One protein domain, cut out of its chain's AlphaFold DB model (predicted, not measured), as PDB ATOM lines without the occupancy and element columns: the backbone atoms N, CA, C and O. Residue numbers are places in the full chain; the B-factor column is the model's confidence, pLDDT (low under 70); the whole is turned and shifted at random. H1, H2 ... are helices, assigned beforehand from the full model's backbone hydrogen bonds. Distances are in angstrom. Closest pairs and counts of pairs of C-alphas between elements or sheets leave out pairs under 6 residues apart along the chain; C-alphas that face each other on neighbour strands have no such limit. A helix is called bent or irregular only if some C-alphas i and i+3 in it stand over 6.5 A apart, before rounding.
ATOM      1  N   ALA A   2      -0.864  -6.803  86.613       73.75
ATOM      2  CA  ALA A   2      -0.408  -5.514  86.059       73.75
ATOM      3  C   ALA A   2      -1.417  -4.818  85.115       73.75
ATOM      4  O   ALA A   2      -1.603  -3.610  85.200       73.75
ATOM      5  N   PHE A   3      -2.125  -5.571  84.269       76.38
ATOM      6  CA  PHE A   3      -3.131  -5.019  83.349       76.38
ATOM      7  C   PHE A   3      -4.325  -4.357  84.057       76.38
ATOM      8  O   PHE A   3      -4.820  -3.329  83.603       76.38
ATOM      9  N   LEU A   4      -4.779  -4.922  85.181       80.31
ATOM     10  CA  LEU A   4      -5.867  -4.341  85.971       80.31
ATOM     11  C   LEU A   4      -5.407  -3.054  86.656       80.31
ATOM     12  O   LEU A   4      -6.086  -2.039  86.551       80.31
ATOM     13  N   LEU A   5      -4.220  -3.071  87.272       81.00
ATOM     14  CA  LEU A   5      -3.629  -1.889  87.904       81.00
ATOM     15  C   LEU A   5      -3.467  -0.732  86.907       81.00
ATOM     16  O   LEU A   5      -3.808   0.402  87.233       81.00
ATOM     17  N   LEU A   6      -3.041  -1.018  85.673       79.81
ATOM     18  CA  LEU A   6      -2.926  -0.022  84.603       79.81
ATOM     19  C   LEU A   6      -4.271   0.666  84.284       79.81
ATOM     20  O   LEU A   6      -4.287   1.838  83.918       79.81
ATOM     21  N   LYS A   7      -5.392  -0.056  84.422       82.44
ATOM     22  CA  LYS A   7      -6.747   0.440  84.134       82.44
ATOM     23  C   LYS A   7      -7.395   1.227  85.268       82.44
ATOM     24  O   LYS A   7      -8.329   1.970  84.994       82.44
ATOM     25  N   ILE A   8      -6.953   1.031  86.506       84.12
ATOM     26  CA  ILE A   8      -7.627   1.585  87.692       84.12
ATOM     27  C   ILE A   8      -6.767   2.582  88.469       84.12
ATOM     28  O   ILE A   8      -7.280   3.256  89.355       84.12
ATOM     29  N   THR A   9      -5.469   2.686  88.165       84.94
ATOM     30  CA  THR A   9      -4.556   3.592  88.873       84.94
ATOM     31  C   THR A   9      -3.987   4.670  87.948       84.94
ATOM     32  O   THR A   9      -3.721   4.398  86.772       84.94
ATOM     33  N   PRO A  10      -3.780   5.902  88.451       86.81
ATOM     34  CA  PRO A  10      -3.025   6.922  87.733       86.81
ATOM     35  C   PRO A  10      -1.640   6.418  87.335       86.81
ATOM     36  O   PRO A  10      -1.047   5.599  88.038       86.81
ATOM     37  N   ARG A  11      -1.081   6.932  86.237       84.62
ATOM     38  CA  ARG A  11       0.213   6.464  85.698       84.62
ATOM     39  C   ARG A  11       1.349   6.502  86.724       84.62
ATOM     40  O   ARG A  11       2.164   5.574  86.784       84.62
ATOM     41  N   HIS A  12       1.424   7.557  87.535       89.19
ATOM     42  CA  HIS A  12       2.473   7.685  88.557       89.19
ATOM     43  C   HIS A  12       2.273   6.709  89.715       89.19
ATOM     44  O   HIS A  12       3.251   6.143  90.202       89.19
ATOM     45  N   THR A  13       1.022   6.447  90.092       88.31
ATOM     46  CA  THR A  13       0.661   5.446  91.103       88.31
ATOM     47  C   THR A  13       0.950   4.034  90.603       88.31
ATOM     48  O   THR A  13       1.606   3.261  91.297       88.31
ATOM     49  N   PHE A  14       0.547   3.715  89.372       87.75
ATOM     50  CA  PHE A  14       0.814   2.432  88.726       87.75
ATOM     51  C   PHE A  14       2.305   2.093  88.745       87.75
ATOM     52  O   PHE A  14       2.719   1.047  89.239       87.75
ATOM     53  N   SER A  15       3.125   3.016  88.245       86.81
ATOM     54  CA  SER A  15       4.576   2.836  88.178       86.81
ATOM     55  C   SER A  15       5.239   2.819  89.558       86.81
ATOM     56  O   SER A  15       6.266   2.169  89.726       86.81
ATOM     57  N   HIS A  16       4.674   3.499  90.562       90.19
ATOM     58  CA  HIS A  16       5.123   3.373  91.950       90.19
ATOM     59  C   HIS A  16       4.863   1.963  92.499       90.19
ATOM     60  O   HIS A  16       5.785   1.338  93.016       90.19
ATOM     61  N   ILE A  17       3.652   1.429  92.308       90.56
ATOM     62  CA  ILE A  17       3.290   0.062  92.717       90.56
ATOM     63  C   ILE A  17       4.183  -0.967  92.007       90.56
ATOM     64  O   ILE A  17       4.750  -1.853  92.650       90.56
ATOM     65  N   GLN A  18       4.374  -0.826  90.691       87.81
ATOM     66  CA  GLN A  18       5.274  -1.695  89.927       87.81
ATOM     67  C   GLN A  18       6.717  -1.648  90.440       87.81
ATOM     68  O   GLN A  18       7.391  -2.675  90.422       87.81
ATOM     69  N   GLY A  19       7.168  -0.499  90.949       87.69
ATOM     70  CA  GLY A  19       8.500  -0.327  91.527       87.69
ATOM     71  C   GLY A  19       8.791  -1.199  92.753       87.69
ATOM     72  O   GLY A  19       9.961  -1.351  93.093       87.69
ATOM     73  N   TYR A  20       7.765  -1.780  93.386       90.19
ATOM     74  CA  TYR A  20       7.903  -2.762  94.470       90.19
ATOM     75  C   TYR A  20       7.496  -4.168  94.035       90.19
ATOM     76  O   TYR A  20       8.183  -5.138  94.349       90.19
ATOM     77  N   MET A  21       6.399  -4.287  93.280       90.75
ATOM     78  CA  MET A  21       5.891  -5.594  92.860       90.75
ATOM     79  C   MET A  21       6.839  -6.318  91.903       90.75
ATOM     80  O   MET A  21       6.975  -7.533  92.004       90.75
ATOM     81  N   LEU A  22       7.479  -5.598  90.976       89.50
ATOM     82  CA  LEU A  22       8.336  -6.213  89.964       89.50
ATOM     83  C   LEU A  22       9.642  -6.773  90.564       89.50
ATOM     84  O   LEU A  22       9.933  -7.940  90.302       89.50
ATOM     85  N   PRO A  23      10.374  -6.045  91.435       91.81
ATOM     86  CA  PRO A  23      11.496  -6.628  92.174       91.81
ATOM     87  C   PRO A  23      11.099  -7.827  93.040       91.81
ATOM     88  O   PRO A  23      11.812  -8.823  93.055       91.81
ATOM     89  N   ALA A  24       9.958  -7.762  93.738       93.06
ATOM     90  CA  ALA A  24       9.494  -8.873  94.569       93.06
ATOM     91  C   ALA A  24       9.172 -10.123  93.731       93.06
ATOM     92  O   ALA A  24       9.564 -11.229  94.098       93.06
ATOM     93  N   TYR A  25       8.503  -9.940  92.589       92.44
ATOM     94  CA  TYR A  25       8.207 -11.010  91.635       92.44
ATOM     95  C   TYR A  25       9.485 -11.675  91.109       92.44
ATOM     96  O   TYR A  25       9.611 -12.895  91.195       92.44
ATOM     97  N   LEU A  26      10.448 -10.886  90.622       92.31
ATOM     98  CA  LEU A  26      11.705 -11.414  90.082       92.31
ATOM     99  C   LEU A  26      12.591 -12.035  91.167       92.31
ATOM    100  O   LEU A  26      13.232 -13.052  90.917       92.31
ATOM    101  N   GLY A  27      12.608 -11.467  92.375       94.31
ATOM    102  CA  GLY A  27      13.346 -12.015  93.513       94.31
ATOM    103  C   GLY A  27      12.808 -13.374  93.953       94.31
ATOM    104  O   GLY A  27      13.578 -14.324  94.083       94.31
ATOM    105  N   LEU A  28      11.486 -13.492  94.116       94.81
ATOM    106  CA  LEU A  28      10.853 -14.772  94.430       94.81
ATOM    107  C   LEU A  28      11.052 -15.785  93.296       94.81
ATOM    108  O   LEU A  28      11.400 -16.930  93.566       94.81
ATOM    109  N   GLY A  29      10.885 -15.356  92.040       93.06
ATOM    110  CA  GLY A  29      11.139 -16.191  90.865       93.06
ATOM    111  C   GLY A  29      12.567 -16.735  90.843       93.06
ATOM    112  O   GLY A  29      12.755 -17.942  90.762       93.06
ATOM    113  N   SER A  30      13.565 -15.869  91.040       94.44
ATOM    114  CA  SER A  30      14.980 -16.263  91.099       94.44
ATOM    115  C   SER A  30      15.255 -17.256  92.234       94.44
ATOM    116  O   SER A  30      15.988 -18.224  92.050       94.44
ATOM    117  N   ALA A  31      14.651 -17.055  93.411       96.31
ATOM    118  CA  ALA A  31      14.799 -17.984  94.531       96.31
ATOM    119  C   ALA A  31      14.208 -19.366  94.209       96.31
ATOM    120  O   ALA A  31      14.840 -20.387  94.479       96.31
ATOM    121  N   LEU A  32      13.021 -19.405  93.601       94.62
ATOM    122  CA  LEU A  32      12.381 -20.655  93.189       94.62
ATOM    123  C   LEU A  32      13.167 -21.362  92.079       94.62
ATOM    124  O   LEU A  32      13.329 -22.579  92.141       94.62
ATOM    125  N   GLU A  33      13.706 -20.623  91.111       94.12
ATOM    126  CA  GLU A  33      14.566 -21.179  90.060       94.12
ATOM    127  C   GLU A  33      15.870 -21.749  90.626       94.12
ATOM    128  O   GLU A  33      16.291 -22.832  90.222       94.12
ATOM    129  N   ALA A  34      16.472 -21.084  91.616       96.25
ATOM    130  CA  ALA A  34      17.641 -21.609  92.314       96.25
ATOM    131  C   ALA A  34      17.326 -22.917  93.055       96.25
ATOM    132  O   ALA A  34      18.104 -23.869  92.976       96.25
ATOM    133  N   VAL A  35      16.173 -22.997  93.727       95.81
ATOM    134  CA  VAL A  35      15.712 -24.233  94.380       95.81
ATOM    135  C   VAL A  35      15.457 -25.334  93.349       95.81
ATOM    136  O   VAL A  35      15.910 -26.462  93.550       95.81
ATOM    137  N   ALA A  36      14.789 -25.031  92.234       93.12
ATOM    138  CA  ALA A  36      14.540 -25.991  91.157       93.12
ATOM    139  C   ALA A  36      15.849 -26.528  90.557       93.12
ATOM    140  O   ALA A  36      16.021 -27.737  90.429       93.12
ATOM    141  N   LEU A  37      16.812 -25.649  90.267       94.88
ATOM    142  CA  LEU A  37      18.127 -26.039  89.762       94.88
ATOM    143  C   LEU A  37      18.895 -26.903  90.774       94.88
ATOM    144  O   LEU A  37      19.412 -27.960  90.412       94.88
ATOM    145  N   ALA A  38      18.950 -26.481  92.040       94.62
ATOM    146  CA  ALA A  38      19.665 -27.204  93.090       94.62
ATOM    147  C   ALA A  38      19.069 -28.599  93.326       94.62
ATOM    148  O   ALA A  38      19.797 -29.590  93.370       94.62
ATOM    149  N   THR A  39      17.742 -28.687  93.430       93.00
ATOM    150  CA  THR A  39      17.039 -29.967  93.598       93.00
ATOM    151  C   THR A  39      17.189 -30.865  92.375       93.00
ATOM    152  O   THR A  39      17.412 -32.064  92.541       93.00
ATOM    153  N   PHE A  40      17.151 -30.315  91.158       91.31
ATOM    154  CA  PHE A  40      17.346 -31.093  89.936       91.31
ATOM    155  C   PHE A  40      18.759 -31.676  89.832       91.31
ATOM    156  O   PHE A  40      18.904 -32.863  89.528       91.31
ATOM    157  N   ILE A  41      19.786 -30.871  90.130       92.31
ATOM    158  CA  ILE A  41      21.186 -31.317  90.173       92.31
ATOM    159  C   ILE A  41      21.370 -32.387  91.251       92.31
ATOM    160  O   ILE A  41      21.985 -33.418  90.986       92.31
ATOM    161  N   TYR A  42      20.808 -32.177  92.444       91.56
ATOM    162  CA  TYR A  42      20.886 -33.145  93.538       91.56
ATOM    163  C   TYR A  42      20.221 -34.483  93.180       91.56
ATOM    164  O   TYR A  42      20.790 -35.544  93.431       91.56
ATOM    165  N   ALA A  43      19.048 -34.449  92.542       88.38
ATOM    166  CA  ALA A  43      18.350 -35.651  92.083       88.38
ATOM    167  C   ALA A  43      19.099 -36.391  90.960       88.38
ATOM    168  O   ALA A  43      18.966 -37.605  90.828       88.38
ATOM    169  N   HIS A  44      19.907 -35.678  90.171       86.56
ATOM    170  CA  HIS A  44      20.745 -36.230  89.105       86.56
ATOM    171  C   HIS A  44      22.231 -36.208  89.490       86.56
ATOM    172  O   HIS A  44      23.093 -35.894  88.664       86.56
ATOM    173  N   ASN A  45      22.542 -36.548  90.745       77.19
ATOM    174  CA  ASN A  45      23.911 -36.641  91.246       77.19
ATOM    175  C   ASN A  45      24.628 -37.873  90.659       77.19
ATOM    176  O   ASN A  45      24.736 -38.928  91.280       77.19
ATOM    177  N   SER A  46      25.067 -37.738  89.411       77.38
ATOM    178  CA  SER A  46      25.840 -38.719  88.656       77.38
ATOM    179  C   SER A  46      27.055 -38.029  88.049       77.38
ATOM    180  O   SER A  46      26.976 -36.885  87.606       77.38
ATOM    181  N   TRP A  47      28.165 -38.757  87.961       71.94
ATOM    182  CA  TRP A  47      29.392 -38.303  87.303       71.94
ATOM    183  C   TRP A  47      29.228 -38.110  85.789       71.94
ATOM    184  O   TRP A  47      30.029 -37.421  85.160       71.94
ATOM    185  N   VAL A  48      28.187 -38.706  85.196       83.25
ATOM    186  CA  VAL A  48      27.868 -38.585  83.771       83.25
ATOM    187  C   VAL A  48      26.397 -38.221  83.618       83.25
ATOM    188  O   VAL A  48      25.510 -38.988  83.995       83.25
ATOM    189  N   TRP A  49      26.144 -37.045  83.046       89.50
ATOM    190  CA  TRP A  49      24.808 -36.602  82.657       89.50
ATOM    191  C   TRP A  49      24.511 -36.972  81.208       89.50
ATOM    192  O   TRP A  49      25.328 -36.729  80.311       89.50
ATOM    193  N   ASP A  50      23.315 -37.512  80.983       89.31
ATOM    194  CA  ASP A  50      22.771 -37.669  79.640       89.31
ATOM    195  C   ASP A  50      22.452 -36.298  79.007       89.31
ATOM    196  O   ASP A  50      22.527 -35.238  79.641       89.31
ATOM    197  N   TRP A  51      22.127 -36.306  77.715       90.06
ATOM    198  CA  TRP A  51      21.816 -35.082  76.977       90.06
ATOM    199  C   TRP A  51      20.603 -34.328  77.546       90.06
ATOM    200  O   TRP A  51      20.622 -33.100  77.611       90.06
ATOM    201  N   SER A  52      19.576 -35.047  78.003       89.12
ATOM    202  CA  SER A  52      18.354 -34.453  78.555       89.12
ATOM    203  C   SER A  52      18.637 -33.693  79.851       89.12
ATOM    204  O   SER A  52      18.204 -32.548  80.008       89.12
ATOM    205  N   VAL A  53      19.422 -34.285  80.753       91.12
ATOM    206  CA  VAL A  53      19.841 -33.649  82.009       91.12
ATOM    207  C   VAL A  53      20.677 -32.402  81.722       91.12
ATOM    208  O   VAL A  53      20.409 -31.349  82.297       91.12
ATOM    209  N   LYS A  54      21.633 -32.474  80.785       92.25
ATOM    210  CA  LYS A  54      22.455 -31.312  80.398       92.25
ATOM    211  C   LYS A  54      21.610 -30.156  79.870       92.25
ATOM    212  O   LYS A  54      21.845 -29.011  80.255       92.25
ATOM    213  N   VAL A  55      20.633 -30.446  79.012       93.19
ATOM    214  CA  VAL A  55      19.727 -29.437  78.445       93.19
ATOM    215  C   VAL A  55      18.880 -28.785  79.540       93.19
ATOM    216  O   VAL A  55      18.819 -27.559  79.598       93.19
ATOM    217  N   GLN A  56      18.285 -29.572  80.442       93.81
ATOM    218  CA  GLN A  56      17.455 -29.052  81.535       93.81
ATOM    219  C   GLN A  56      18.262 -28.225  82.547       93.81
ATOM    220  O   GLN A  56      17.851 -27.114  82.877       93.81
ATOM    221  N   VAL A  57      19.437 -28.707  82.981       94.31
ATOM    222  CA  VAL A  57      20.343 -27.942  83.862       94.31
ATOM    223  C   VAL A  57      20.741 -26.627  83.201       94.31
ATOM    224  O   VAL A  57      20.667 -25.578  83.835       94.31
ATOM    225  N   SER A  58      21.135 -26.663  81.925       94.25
ATOM    226  CA  SER A  58      21.560 -25.459  81.203       94.25
ATOM    227  C   SER A  58      20.414 -24.459  81.058       94.25
ATOM    228  O   SER A  58      20.618 -23.268  81.274       94.25
ATOM    229  N   ALA A  59      19.204 -24.929  80.743       94.62
ATOM    230  CA  ALA A  59      18.027 -24.076  80.632       94.62
ATOM    231  C   ALA A  59      17.686 -23.399  81.969       94.62
ATOM    232  O   ALA A  59      17.515 -22.181  82.007       94.62
ATOM    233  N   LEU A  60      17.655 -24.161  83.068       94.38
ATOM    234  CA  LEU A  60      17.402 -23.636  84.414       94.38
ATOM    235  C   LEU A  60      18.505 -22.668  84.874       94.38
ATOM    236  O   LEU A  60      18.207 -21.625  85.447       94.38
ATOM    237  N   ALA A  61      19.774 -22.967  84.583       96.25
ATOM    238  CA  ALA A  61      20.895 -22.094  84.925       96.25
ATOM    239  C   ALA A  61      20.864 -20.771  84.143       96.25
ATOM    240  O   ALA A  61      21.041 -19.707  84.734       96.25
ATOM    241  N   VAL A  62      20.605 -20.819  82.831       96.19
ATOM    242  CA  VAL A  62      20.456 -19.612  82.000       96.19
ATOM    243  C   VAL A  62      19.271 -18.775  82.474       96.19
ATOM    244  O   VAL A  62      19.412 -17.561  82.609       96.19
ATOM    245  N   SER A  63      18.139 -19.420  82.774       95.75
ATOM    246  CA  SER A  63      16.963 -18.761  83.347       95.75
ATOM    247  C   SER A  63      17.309 -17.999  84.622       95.75
ATOM    248  O   SER A  63      17.095 -16.789  84.684       95.75
ATOM    249  N   LEU A  64      17.958 -18.674  85.576       96.75
ATOM    250  CA  LEU A  64      18.336 -18.082  86.855       96.75
ATOM    251  C   LEU A  64      19.275 -16.888  86.672       96.75
ATOM    252  O   LEU A  64      19.071 -15.835  87.275       96.75
ATOM    253  N   VAL A  65      20.297 -17.022  85.821       97.44
ATOM    254  CA  VAL A  65      21.226 -15.920  85.528       97.44
ATOM    255  C   VAL A  65      20.477 -14.734  84.926       97.44
ATOM    256  O   VAL A  65      20.709 -13.597  85.331       97.44
ATOM    257  N   PHE A  66      19.562 -14.970  83.989       97.12
ATOM    258  CA  PHE A  66      18.784 -13.906  83.358       97.12
ATOM    259  C   PHE A  66      17.802 -13.241  84.324       97.12
ATOM    260  O   PHE A  66      17.714 -12.014  84.321       97.12
ATOM    261  N   ALA A  67      17.136 -14.007  85.190       95.81
ATOM    262  CA  ALA A  67      16.269 -13.476  86.239       95.81
ATOM    263  C   ALA A  67      17.055 -12.592  87.224       95.81
ATOM    264  O   ALA A  67      16.614 -11.488  87.562       95.81
ATOM    265  N   LEU A  68      18.262 -13.021  87.613       97.06
ATOM    266  CA  LEU A  68      19.156 -12.233  88.461       97.06
ATOM    267  C   LEU A  68      19.648 -10.967  87.754       97.06
ATOM    268  O   LEU A  68      19.598  -9.897  88.356       97.06
ATOM    269  N   VAL A  69      20.078 -11.051  86.490       97.31
ATOM    270  CA  VAL A  69      20.483  -9.877  85.691       97.31
ATOM    271  C   VAL A  69      19.332  -8.880  85.561       97.31
ATOM    272  O   VAL A  69      19.551  -7.671  85.694       97.31
ATOM    273  N   ASP A  70      18.109  -9.362  85.336       96.38
ATOM    274  CA  ASP A  70      16.937  -8.494  85.268       96.38
ATOM    275  C   ASP A  70      16.736  -7.771  86.610       96.38
ATOM    276  O   ASP A  70      16.724  -6.537  86.668       96.38
ATOM    277  N   LEU A  71      16.716  -8.530  87.710       96.06
ATOM    278  CA  LEU A  71      16.514  -8.024  89.068       96.06
ATOM    279  C   LEU A  71      17.570  -7.000  89.509       96.06
ATOM    280  O   LEU A  71      17.211  -5.945  90.035       96.06
ATOM    281  N   VAL A  72      18.859  -7.311  89.341       96.62
ATOM    282  CA  VAL A  72      19.954  -6.514  89.924       96.62
ATOM    283  C   VAL A  72      20.424  -5.376  89.026       96.62
ATOM    284  O   VAL A  72      21.068  -4.452  89.520       96.62
ATOM    285  N   TYR A  73      20.123  -5.420  87.724       96.50
ATOM    286  CA  TYR A  73      20.641  -4.443  86.767       96.50
ATOM    287  C   TYR A  73      19.547  -3.774  85.932       96.50
ATOM    288  O   TYR A  73      19.398  -2.550  85.975       96.50
ATOM    289  N   VAL A  74      18.742  -4.544  85.199       96.19
ATOM    290  CA  VAL A  74      17.774  -3.973  84.245       96.19
ATOM    291  C   VAL A  74      16.637  -3.235  84.958       96.19
ATOM    292  O   VAL A  74      16.269  -2.127  84.550       96.19
ATOM    293  N   ILE A  75      16.096  -3.802  86.037       94.38
ATOM    294  CA  ILE A  75      15.016  -3.180  86.810       94.38
ATOM    295  C   ILE A  75      15.450  -1.863  87.476       94.38
ATOM    296  O   ILE A  75      14.730  -0.874  87.301       94.38
ATOM    297  N   PRO A  76      16.603  -1.774  88.170       95.50
ATOM    298  CA  PRO A  76      17.122  -0.501  88.672       95.50
ATOM    299  C   PRO A  76      17.275   0.568  87.584       95.50
ATOM    300  O   PRO A  76      16.820   1.698  87.774       95.50
ATOM    301  N   VAL A  77      17.824   0.208  86.417       96.38
ATOM    302  CA  VAL A  77      17.969   1.134  85.279       96.38
ATOM    303  C   VAL A  77      16.605   1.624  84.783       96.38
ATOM    304  O   VAL A  77      16.411   2.821  84.569       96.38
ATOM    305  N   ASN A  78      15.629   0.725  84.624       94.62
ATOM    306  CA  ASN A  78      14.270   1.102  84.229       94.62
ATOM    307  C   ASN A  78      13.602   2.026  85.252       94.62
ATOM    308  O   ASN A  78      12.942   2.991  84.859       94.62
ATOM    309  N   LYS A  79      13.781   1.754  86.549       93.81
ATOM    310  CA  LYS A  79      13.236   2.580  87.630       93.81
ATOM    311  C   LYS A  79      13.771   4.006  87.555       93.81
ATOM    312  O   LYS A  79      12.982   4.947  87.574       93.81
ATOM    313  N   GLU A  80      15.079   4.165  87.371       95.69
ATOM    314  CA  GLU A  80      15.700   5.483  87.230       95.69
ATOM    315  C   GLU A  80      15.147   6.256  86.017       95.69
ATOM    316  O   GLU A  80      14.838   7.444  86.112       95.69
ATOM    317  N   LEU A  81      14.976   5.584  84.873       96.19
ATOM    318  CA  LEU A  81      14.414   6.202  83.666       96.19
ATOM    319  C   LEU A  81      12.954   6.630  83.864       96.19
ATOM    320  O   LEU A  81      12.578   7.724  83.439       96.19
ATOM    321  N   ILE A  82      12.151   5.803  84.539       94.12
ATOM    322  CA  ILE A  82      10.772   6.143  84.910       94.12
ATOM    323  C   ILE A  82      10.752   7.352  85.847       94.12
ATOM    324  O   ILE A  82       9.938   8.249  85.642       94.12
ATOM    325  N   ASP A  83      11.623   7.412  86.854       94.31
ATOM    326  CA  ASP A  83      11.645   8.520  87.814       94.31
ATOM    327  C   ASP A  83      12.064   9.842  87.149       94.31
ATOM    328  O   ASP A  83      11.451  10.885  87.397       94.31
ATOM    329  N   ARG A  84      13.020   9.796  86.208       95.31
ATOM    330  CA  ARG A  84      13.367  10.944  85.346       95.31
ATOM    331  C   ARG A  84      12.173  11.397  84.503       95.31
ATOM    332  O   ARG A  84      11.875  12.588  84.460       95.31
ATOM    333  N   MET A  85      11.471  10.461  83.862       94.56
ATOM    334  CA  MET A  85      10.273  10.772  83.075       94.56
ATOM    335  C   MET A  85       9.156  11.362  83.936       94.56
ATOM    336  O   MET A  85       8.565  12.361  83.544       94.56
ATOM    337  N   LYS A  86       8.896  10.797  85.120       93.00
ATOM    338  CA  LYS A  86       7.890  11.302  86.066       93.00
ATOM    339  C   LYS A  86       8.156  12.738  86.474       93.00
ATOM    340  O   LYS A  86       7.203  13.492  86.619       93.00
ATOM    341  N   LYS A  87       9.422  13.109  86.679       93.44
ATOM    342  CA  LYS A  87       9.787  14.487  87.010       93.44
ATOM    343  C   LYS A  87       9.349  15.445  85.898       93.44
ATOM    344  O   LYS A  87       8.598  16.368  86.172       93.44
ATOM    345  N   ILE A  88       9.711  15.142  84.649       93.88
ATOM    346  CA  ILE A  88       9.316  15.954  83.486       93.88
ATOM    347  C   ILE A  88       7.788  15.959  83.313       93.88
ATOM    348  O   ILE A  88       7.200  17.006  83.067       93.88
ATOM    349  N   GLU A  89       7.125  14.809  83.470       93.75
ATOM    350  CA  GLU A  89       5.660  14.711  83.410       93.75
ATOM    351  C   GLU A  89       4.997  15.612  84.474       93.75
ATOM    352  O   GLU A  89       4.070  16.346  84.144       93.75
ATOM    353  N   ARG A  90       5.503  15.627  85.719       90.94
ATOM    354  CA  ARG A  90       4.988  16.493  86.799       90.94
ATOM    355  C   ARG A  90       5.164  17.975  86.502       90.94
ATOM    356  O   ARG A  90       4.223  18.725  86.724       90.94
ATOM    357  N   ASP A  91       6.310  18.373  85.957       92.00
ATOM    358  CA  ASP A  91       6.586  19.766  85.574       92.00
ATOM    359  C   ASP A  91       5.660  20.256  84.433       92.00
ATOM    360  O   ASP A  91       5.610  21.447  84.140       92.00
ATOM    361  N   ASN A  92       4.921  19.342  83.787       88.69
ATOM    362  CA  ASN A  92       3.945  19.609  82.725       88.69
ATOM    363  C   ASN A  92       2.497  19.243  83.131       88.69
ATOM    364  O   ASN A  92       1.635  19.088  82.259       88.69
ATOM    365  N   ASP A  93       2.230  19.056  84.430       88.12
ATOM    366  CA  ASP A  93       0.923  18.680  84.995       88.12
ATOM    367  C   ASP A  93       0.343  17.359  84.441       88.12
ATOM    368  O   ASP A  93      -0.873  17.204  84.277       88.12
ATOM    369  N   ILE A  94       1.209  16.402  84.100       86.19
ATOM    370  CA  ILE A  94       0.862  15.073  83.571       86.19
ATOM    371  C   ILE A  94       1.081  14.006  84.656       86.19
ATOM    372  O   ILE A  94       2.053  14.044  85.414       86.19
ATOM    373  N   GLY A  95       0.203  12.999  84.699       74.00
ATOM    374  CA  GLY A  95       0.386  11.768  85.479       74.00
ATOM    375  C   GLY A  95      -0.551  11.572  86.673       74.00
ATOM    376  O   GLY A  95      -0.495  10.513  87.311       74.00
ATOM    377  N   SER A  96      -1.433  12.538  86.945       74.38
ATOM    378  CA  SER A  96      -2.470  12.474  87.989       74.38
ATOM    379  C   SER A  96      -3.718  11.686  87.568       74.38
ATOM    380  O   SER A  96      -4.506  11.282  88.422       74.38
ATOM    381  N   VAL A  97      -3.880  11.407  86.270       76.12
ATOM    382  CA  VAL A  97      -5.045  10.711  85.703       76.12
ATOM    383  C   VAL A  97      -4.691   9.283  85.274       76.12
ATOM    384  O   VAL A  97      -3.540   8.934  84.988       76.12
ATOM    385  N   VAL A  98      -5.705   8.419  85.233       77.56
ATOM    386  CA  VAL A  98      -5.613   7.063  84.685       77.56
ATOM    387  C   VAL A  98      -5.398   7.126  83.165       77.56
ATOM    388  O   VAL A  98      -6.310   7.409  82.391       77.56
ATOM    389  N   VAL A  99      -4.178   6.827  82.717       69.88
ATOM    390  CA  VAL A  99      -3.782   6.931  81.295       69.88
ATOM    391  C   VAL A  99      -4.441   5.870  80.408       69.88
ATOM    392  O   VAL A  99      -4.667   6.096  79.221       69.88
ATOM    393  N   ALA A 100      -4.774   4.698  80.953       68.94
ATOM    394  CA  ALA A 100      -5.409   3.638  80.170       68.94
ATOM    395  C   ALA A 100      -6.816   4.011  79.684       68.94
ATOM    396  O   ALA A 100      -7.245   3.538  78.629       68.94
ATOM    397  N   THR A 101      -7.517   4.867  80.426       70.31
ATOM    398  CA  THR A 101      -8.908   5.250  80.159       70.31
ATOM    399  C   THR A 101      -9.048   6.682  79.643       70.31
ATOM    400  O   THR A 101     -10.081   7.001  79.066       70.31
ATOM    401  N   SER A 102      -8.013   7.522  79.758       82.19
ATOM    402  CA  SER A 102      -8.024   8.905  79.264       82.19
ATOM    403  C   SER A 102      -7.296   9.047  77.921       82.19
ATOM    404  O   SER A 102      -6.070   8.943  77.847       82.19
ATOM    405  N   SER A 103      -8.042   9.301  76.841       83.38
ATOM    406  CA  SER A 103      -7.472   9.666  75.532       83.38
ATOM    407  C   SER A 103      -6.706  10.989  75.587       83.38
ATOM    408  O   SER A 103      -5.601  11.050  75.059       83.38
ATOM    409  N   ALA A 104      -7.241  11.989  76.290       85.62
ATOM    410  CA  ALA A 104      -6.614  13.300  76.448       85.62
ATOM    411  C   ALA A 104      -5.242  13.209  77.137       85.62
ATOM    412  O   ALA A 104      -4.276  13.824  76.701       85.62
ATOM    413  N   GLU A 105      -5.107  12.381  78.177       84.00
ATOM    414  CA  GLU A 105      -3.820  12.224  78.867       84.00
ATOM    415  C   GLU A 105      -2.782  11.505  77.984       84.00
ATOM    416  O   GLU A 105      -1.590  11.815  78.025       84.00
ATOM    417  N   ARG A 106      -3.226  10.566  77.133       86.06
ATOM    418  CA  ARG A 106      -2.351   9.933  76.132       86.06
ATOM    419  C   ARG A 106      -1.857  10.937  75.094       86.06
ATOM    420  O   ARG A 106      -0.684  10.877  74.726       86.06
ATOM    421  N   GLU A 107      -2.726  11.835  74.647       90.12
ATOM    422  CA  GLU A 107      -2.380  12.909  73.716       90.12
ATOM    423  C   GLU A 107      -1.358  13.865  74.336       90.12
ATOM    424  O   GLU A 107      -0.285  14.039  73.765       90.12
ATOM    425  N   ARG A 108      -1.579  14.331  75.573       90.25
ATOM    426  CA  ARG A 108      -0.615  15.175  76.309       90.25
ATOM    427  C   ARG A 108       0.767  14.528  76.449       90.25
ATOM    428  O   ARG A 108       1.787  15.188  76.272       90.25
ATOM    429  N   ILE A 109       0.829  13.221  76.726       90.31
ATOM    430  CA  ILE A 109       2.100  12.470  76.766       90.31
ATOM    431  C   ILE A 109       2.752  12.397  75.377       90.31
ATOM    432  O   ILE A 109       3.981  12.441  75.270       90.31
ATOM    433  N   SER A 110       1.950  12.245  74.321       92.06
ATOM    434  CA  SER A 110       2.427  12.216  72.936       92.06
ATOM    435  C   SER A 110       2.996  13.570  72.514       92.06
ATOM    436  O   SER A 110       4.105  13.628  71.987       92.06
ATOM    437  N   GLU A 111       2.293  14.659  72.816       94.25
ATOM    438  CA  GLU A 111       2.745  16.030  72.575       94.25
ATOM    439  C   GLU A 111       4.019  16.353  73.358       94.25
ATOM    440  O   GLU A 111       4.975  16.880  72.785       94.25
ATOM    441  N   LEU A 112       4.082  15.970  74.641       93.88
ATOM    442  CA  LEU A 112       5.292  16.112  75.452       93.88
ATOM    443  C   LEU A 112       6.475  15.383  74.802       93.88
ATOM    444  O   LEU A 112       7.570  15.931  74.715       93.88
ATOM    445  N   ARG A 113       6.249  14.168  74.290       94.38
ATOM    446  CA  ARG A 113       7.276  13.406  73.566       94.38
ATOM    447  C   ARG A 113       7.688  14.050  72.250       94.38
ATOM    448  O   ARG A 113       8.848  13.924  71.879       94.38
ATOM    449  N   ALA A 114       6.771  14.700  71.544       95.69
ATOM    450  CA  ALA A 114       7.090  15.375  70.293       95.69
ATOM    451  C   ALA A 114       7.908  16.657  70.519       95.69
ATOM    452  O   ALA A 114       8.795  16.954  69.722       95.69
ATOM    453  N   ARG A 115       7.634  17.399  71.603       95.75
ATOM    454  CA  ARG A 115       8.265  18.704  71.870       95.75
ATOM    455  C   ARG A 115       9.530  18.648  72.732       95.75
ATOM    456  O   ARG A 115      10.394  19.504  72.575       95.75
ATOM    457  N   ASP A 116       9.651  17.678  73.641       96.12
ATOM    458  CA  ASP A 116      10.780  17.570  74.575       96.12
ATOM    459  C   ASP A 116      11.740  16.437  74.165       96.12
ATOM    460  O   ASP A 116      11.466  15.242  74.336       96.12
ATOM    461  N   VAL A 117      12.908  16.828  73.645       95.88
ATOM    462  CA  VAL A 117      13.967  15.913  73.182       95.88
ATOM    463  C   VAL A 117      14.522  15.052  74.324       95.88
ATOM    464  O   VAL A 117      14.826  13.870  74.122       95.88
ATOM    465  N   THR A 118      14.626  15.606  75.533       95.94
ATOM    466  CA  THR A 118      15.137  14.894  76.713       95.94
ATOM    467  C   THR A 118      14.156  13.812  77.144       95.94
ATOM    468  O   THR A 118      14.553  12.665  77.397       95.94
ATOM    469  N   TYR A 119      12.865  14.141  77.176       96.38
ATOM    470  CA  TYR A 119      11.806  13.186  77.475       96.38
ATOM    471  C   TYR A 119      11.731  12.084  76.412       96.38
ATOM    472  O   TYR A 119      11.706  10.901  76.757       96.38
ATOM    473  N   ALA A 120      11.788  12.435  75.124       96.81
ATOM    474  CA  ALA A 120      11.789  11.467  74.027       96.81
ATOM    475  C   ALA A 120      12.980  10.494  74.096       96.81
ATOM    476  O   ALA A 120      12.805   9.274  73.974       96.81
ATOM    477  N   GLY A 121      14.186  11.014  74.343       97.62
ATOM    478  CA  GLY A 121      15.393  10.205  74.510       97.62
ATOM    479  C   GLY A 121      15.305   9.265  75.715       97.62
ATOM    480  O   GLY A 121      15.635   8.078  75.608       97.62
ATOM    481  N   THR A 122      14.796   9.763  76.843       96.88
ATOM    482  CA  THR A 122      14.595   8.963  78.064       96.88
ATOM    483  C   THR A 122      13.541   7.877  77.848       96.88
ATOM    484  O   THR A 122      13.789   6.717  78.176       96.88
ATOM    485  N   TYR A 123      12.421   8.207  77.198       95.69
ATOM    486  CA  TYR A 123      11.368   7.255  76.841       95.69
ATOM    487  C   TYR A 123      11.890   6.129  75.942       95.69
ATOM    488  O   TYR A 123      11.619   4.955  76.191       95.69
ATOM    489  N   LYS A 124      12.688   6.456  74.916       97.12
ATOM    490  CA  LYS A 124      13.282   5.450  74.021       97.12
ATOM    491  C   LYS A 124      14.204   4.492  74.778       97.12
ATOM    492  O   LYS A 124      14.166   3.284  74.541       97.12
ATOM    493  N   ARG A 125      15.017   5.017  75.704       97.44
ATOM    494  CA  ARG A 125      15.863   4.189  76.580       97.44
ATOM    495  C   ARG A 125      15.012   3.299  77.480       97.44
ATOM    496  O   ARG A 125      15.310   2.114  77.568       97.44
ATOM    497  N   PHE A 126      13.957   3.844  78.084       96.00
ATOM    498  CA  PHE A 126      13.025   3.079  78.912       96.00
ATOM    499  C   PHE A 126      12.420   1.911  78.128       96.00
ATOM    500  O   PHE A 126      12.522   0.770  78.563       96.00
ATOM    501  N   VAL A 127      11.876   2.157  76.930       95.69
ATOM    502  CA  VAL A 127      11.298   1.091  76.094       95.69
ATOM    503  C   VAL A 127      12.334   0.014  75.777       95.69
ATOM    504  O   VAL A 127      12.030  -1.168  75.896       95.69
ATOM    505  N   LYS A 128      13.569   0.395  75.429       97.69
ATOM    506  CA  LYS A 128      14.640  -0.572  75.147       97.69
ATOM    507  C   LYS A 128      14.912  -1.492  76.343       97.69
ATOM    508  O   LYS A 128      14.962  -2.707  76.174       97.69
ATOM    509  N   TRP A 129      15.088  -0.926  77.534       96.94
ATOM    510  CA  TRP A 129      15.367  -1.705  78.744       96.94
ATOM    511  C   TRP A 129      14.148  -2.504  79.218       96.94
ATOM    512  O   TRP A 129      14.298  -3.620  79.706       96.94
ATOM    513  N   HIS A 130      12.934  -1.989  79.036       93.56
ATOM    514  CA  HIS A 130      11.698  -2.714  79.328       93.56
ATOM    515  C   HIS A 130      11.496  -3.926  78.403       93.56
ATOM    516  O   HIS A 130      11.113  -5.004  78.863       93.56
ATOM    517  N   LEU A 131      11.796  -3.775  77.109       95.56
ATOM    518  CA  LEU A 131      11.769  -4.883  76.153       95.56
ATOM    519  C   LEU A 131      12.829  -5.934  76.487       95.56
ATOM    520  O   LEU A 131      12.533  -7.122  76.416       95.56
ATOM    521  N   LEU A 132      14.028  -5.513  76.903       96.69
ATOM    522  CA  LEU A 132      15.061  -6.443  77.358       96.69
ATOM    523  C   LEU A 132      14.590  -7.259  78.573       96.69
ATOM    524  O   LEU A 132      14.647  -8.480  78.513       96.69
ATOM    525  N   SER A 133      14.065  -6.613  79.621       95.06
ATOM    526  CA  SER A 133      13.480  -7.305  80.787       95.06
ATOM    527  C   SER A 133      12.394  -8.304  80.370       95.06
ATOM    528  O   SER A 133      12.411  -9.466  80.769       95.06
ATOM    529  N   SER A 134      11.497  -7.898  79.467       93.44
ATOM    530  CA  SER A 134      10.438  -8.779  78.957       93.44
ATOM    531  C   SER A 134      11.000 -10.017  78.246       93.44
ATOM    532  O   SER A 134      10.476 -11.114  78.428       93.44
ATOM    533  N   LEU A 135      12.075  -9.863  77.465       95.50
ATOM    534  CA  LEU A 135      12.752 -10.978  76.799       95.50
ATOM    535  C   LEU A 135      13.420 -11.926  77.803       95.50
ATOM    536  O   LEU A 135      13.239 -13.136  77.681       95.50
ATOM    537  N   LEU A 136      14.124 -11.391  78.808       94.50
ATOM    538  CA  LEU A 136      14.745 -12.184  79.881       94.50
ATOM    539  C   LEU A 136      13.693 -12.986  80.669       94.50
ATOM    540  O   LEU A 136      13.885 -14.164  80.977       94.50
ATOM    541  N   ASN A 137      12.530 -12.390  80.929       93.19
ATOM    542  CA  ASN A 137      11.436 -13.089  81.593       93.19
ATOM    543  C   ASN A 137      10.820 -14.195  80.708       93.19
ATOM    544  O   ASN A 137      10.526 -15.287  81.191       93.19
ATOM    545  N   ILE A 138      10.657 -13.958  79.399       94.25
ATOM    546  CA  ILE A 138      10.156 -14.976  78.454       94.25
ATOM    547  C   ILE A 138      11.109 -16.170  78.369       94.25
ATOM    548  O   ILE A 138      10.647 -17.312  78.331       94.25
ATOM    549  N   THR A 139      12.424 -15.937  78.373       92.06
ATOM    550  CA  THR A 139      13.400 -17.035  78.389       92.06
ATOM    551  C   THR A 139      13.274 -17.899  79.638       92.06
ATOM    552  O   THR A 139      13.384 -19.119  79.523       92.06
ATOM    553  N   GLY A 140      12.956 -17.310  80.795       92.50
ATOM    554  CA  GLY A 140      12.711 -18.092  82.004       92.50
ATOM    555  C   GLY A 140      11.422 -18.907  81.941       92.50
ATOM    556  O   GLY A 140      11.412 -20.091  82.280       92.50
ATOM    557  N   ILE A 141      10.342 -18.342  81.391       92.69
ATOM    558  CA  ILE A 141       9.106 -19.100  81.127       92.69
ATOM    559  C   ILE A 141       9.390 -20.283  80.189       92.69
ATOM    560  O   ILE A 141       8.944 -21.399  80.454       92.69
ATOM    561  N   ALA A 142      10.157 -20.067  79.120       94.75
ATOM    562  CA  ALA A 142      10.521 -21.119  78.177       94.75
ATOM    563  C   ALA A 142      11.370 -22.224  78.833       94.75
ATOM    564  O   ALA A 142      11.102 -23.404  78.610       94.75
ATOM    565  N   ALA A 143      12.343 -21.859  79.673       92.62
ATOM    566  CA  ALA A 143      13.153 -22.817  80.424       92.62
ATOM    567  C   ALA A 143      12.305 -23.663  81.387       92.62
ATOM    568  O   ALA A 143      12.449 -24.885  81.422       92.62
ATOM    569  N   ASN A 144      11.371 -23.035  82.107       91.06
ATOM    570  CA  ASN A 144      10.440 -23.736  82.993       91.06
ATOM    571  C   ASN A 144       9.497 -24.674  82.215       91.06
ATOM    572  O   ASN A 144       9.276 -25.805  82.638       91.06
ATOM    573  N   LEU A 145       8.975 -24.253  81.057       94.00
ATOM    574  CA  LEU A 145       8.147 -25.114  80.200       94.00
ATOM    575  C   LEU A 145       8.928 -26.322  79.671       94.00
ATOM    576  O   LEU A 145       8.411 -27.437  79.690       94.00
ATOM    577  N   LEU A 146      10.172 -26.110  79.234       92.12
ATOM    578  CA  LEU A 146      11.067 -27.180  78.797       92.12
ATOM    579  C   LEU A 146      11.300 -28.185  79.932       92.12
ATOM    580  O   LEU A 146      11.153 -29.390  79.732       92.12
ATOM    581  N   TYR A 147      11.618 -27.686  81.126       88.75
ATOM    582  CA  TYR A 147      11.818 -28.500  82.320       88.75
ATOM    583  C   TYR A 147      10.578 -29.347  82.654       88.75
ATOM    584  O   TYR A 147      10.668 -30.571  82.777       88.75
ATOM    585  N   LEU A 148       9.395 -28.726  82.695       89.69
ATOM    586  CA  LEU A 148       8.130 -29.420  82.954       89.69
ATOM    587  C   LEU A 148       7.793 -30.456  81.874       89.69
ATOM    588  O   LEU A 148       7.302 -31.536  82.200       89.69
ATOM    589  N   PHE A 149       8.078 -30.166  80.602       91.00
ATOM    590  CA  PHE A 149       7.862 -31.105  79.500       91.00
ATOM    591  C   PHE A 149       8.701 -32.382  79.660       91.00
ATOM    592  O   PHE A 149       8.189 -33.496  79.506       91.00
ATOM    593  N   TYR A 150       9.978 -32.245  80.022       87.12
ATOM    594  CA  TYR A 150      10.845 -33.398  80.281       87.12
ATOM    595  C   TYR A 150      10.422 -34.186  81.525       87.12
ATOM    596  O   TYR A 150      10.450 -35.418  81.507       87.12
ATOM    597  N   MET A 151       9.983 -33.507  82.589       84.81
ATOM    598  CA  MET A 151       9.437 -34.188  83.766       84.81
ATOM    599  C   MET A 151       8.170 -34.986  83.430       84.81
ATOM    600  O   MET A 151       8.069 -36.164  83.778       84.81
ATOM    601  N   ALA A 152       7.223 -34.367  82.718       88.19
ATOM    602  CA  ALA A 152       5.955 -34.994  82.357       88.19
ATOM    603  C   ALA A 152       6.156 -36.203  81.429       88.19
ATOM    604  O   ALA A 152       5.595 -37.270  81.681       88.19
ATOM    605  N   SER A 153       7.007 -36.075  80.408       84.75
ATOM    606  CA  SER A 153       7.298 -37.170  79.472       84.75
ATOM    607  C   SER A 153       7.966 -38.375  80.140       84.75
ATOM    608  O   SER A 153       7.641 -39.508  79.795       84.75
ATOM    609  N   ARG A 154       8.825 -38.169  81.150       72.69
ATOM    610  CA  ARG A 154       9.346 -39.275  81.974       72.69
ATOM    611  C   ARG A 154       8.256 -39.926  82.828       72.69
ATOM    612  O   ARG A 154       8.218 -41.148  82.917       72.69
ATOM    613  N   SER A 155       7.363 -39.138  83.429       62.47
ATOM    614  CA  SER A 155       6.290 -39.672  84.285       62.47
ATOM    615  C   SER A 155       5.221 -40.479  83.535       62.47
ATOM    616  O   SER A 155       4.609 -41.351  84.133       62.47
ATOM    617  N   GLN A 156       5.022 -40.229  82.235       57.38
ATOM    618  CA  GLN A 156       4.087 -40.978  81.378       57.38
ATOM    619  C   GLN A 156       4.674 -42.283  80.812       57.38
ATOM    620  O   GLN A 156       3.972 -43.024  80.131       57.38
ATOM    621  N   SER A 157       5.964 -42.543  81.050       48.62
ATOM    622  CA  SER A 157       6.664 -43.758  80.603       48.62
ATOM    623  C   SER A 157       6.747 -44.861  81.672       48.62
ATOM    624  O   SER A 157       7.419 -45.868  81.451       48.62
TER     625      SER A 157
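This is residues 2 to 157 of the 158 residues of the protein "uncharacterized protein LOC106170456 isoform X2" of Lingula unguis (UniProt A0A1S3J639). Three long helices, H2, the bent H3 and H5, lie side by side along the length of a rod, with H3 packed on both of the others; H4 lies across one end of the rod, and the short H1 folds back beside the first turns of H2. The last residues, 152 to 157, stick out at the far end from H4. The printed part has 156 residues with five named helices, H1 to H5 in order along the chain, and no named strand; its class is all helix. The whole is loose, with a radius of gyration of the C-alphas of 20.4 A, and spans 63 by 27 by 22 A.

H1 is residues 2 to 8 and begins at C-alpha 2, at (-0.408, -5.514, 86.059). H2, residues 11 to 43, is 46.3 A long and has a kink of 27 degrees near residue 18; it is neither bent nor irregular, but only just, with C-alphas 19 and 22 at 6.1 A. H3, residues 51 to 91, was assigned as one helix by its hydrogen bonds but is bent, with C-alphas 72 and 75 at 6.7 A. Its arms are H3a, residues 51 to 72, 31.4 A long, and H3b, residues 75 to 91, 24.5 A long. Their lines stand at a shallow tilt of 33 degrees, only just short of steep. H4, residues 103 to 115, is 18.5 A long. H5, residues 117 to 155, is 57.2 A long and ends at C-alpha 155, at (6.290, -39.672, 84.285).

H2, H3a, H3b and H5 form a bundle, a group of long helices or arms lying together. H2 and H3a are a helical hairpin; they touch, closest at the C-alphas of Ser 30 and Leu 64, 5.7 A apart, at a shallow tilt of 30 degrees, opposite ways. H2 touches H3b with residues 12 to 23 alone, closest at the C-alphas of Gly 19 and Lys 79, 6.8 A apart. H5 touches H3a with residues 133 to 150 alone, closest at the C-alphas of Ser 63 and Gly 140, 4.5 A apart. H5 touches H3b with residues 119 to 133 alone, at a tilt of 35.2 degrees, only just steep; their closest C-alphas, those of Asn 78 and Phe 126, are 5.8 A apart. H2 and H5 are near each other. H1 and H2, a helical hairpin, only just touch, with 3 pairs of C-alphas within 8 A, the closest those of Leu 6 and Phe 14, 6.1 A. H4 and H5 touch only at the corner, closest at the C-alphas of Arg 113 and Ala 120, 4.9 A. H4 is about perpendicular to H3b, at 84 degrees, and close but not clearly touching. In H1, H3a, H3b, H4 and H5 every O i to N i+4 pair is within hydrogen-bond range; in H2, 27 of 29 are.

The C-alphas of Trp 47 and Ala 104, the two farthest apart, are 63.9 A apart. The printed part has no cut; the link from H3 to H4 is long, with 11 residues. Residues 152 to 157, of which 152 to 155 belong to H5, stand free. The mean pLDDT of the printed part is 90.0, and residues 99 to 100 and 155 to 157 are under 70.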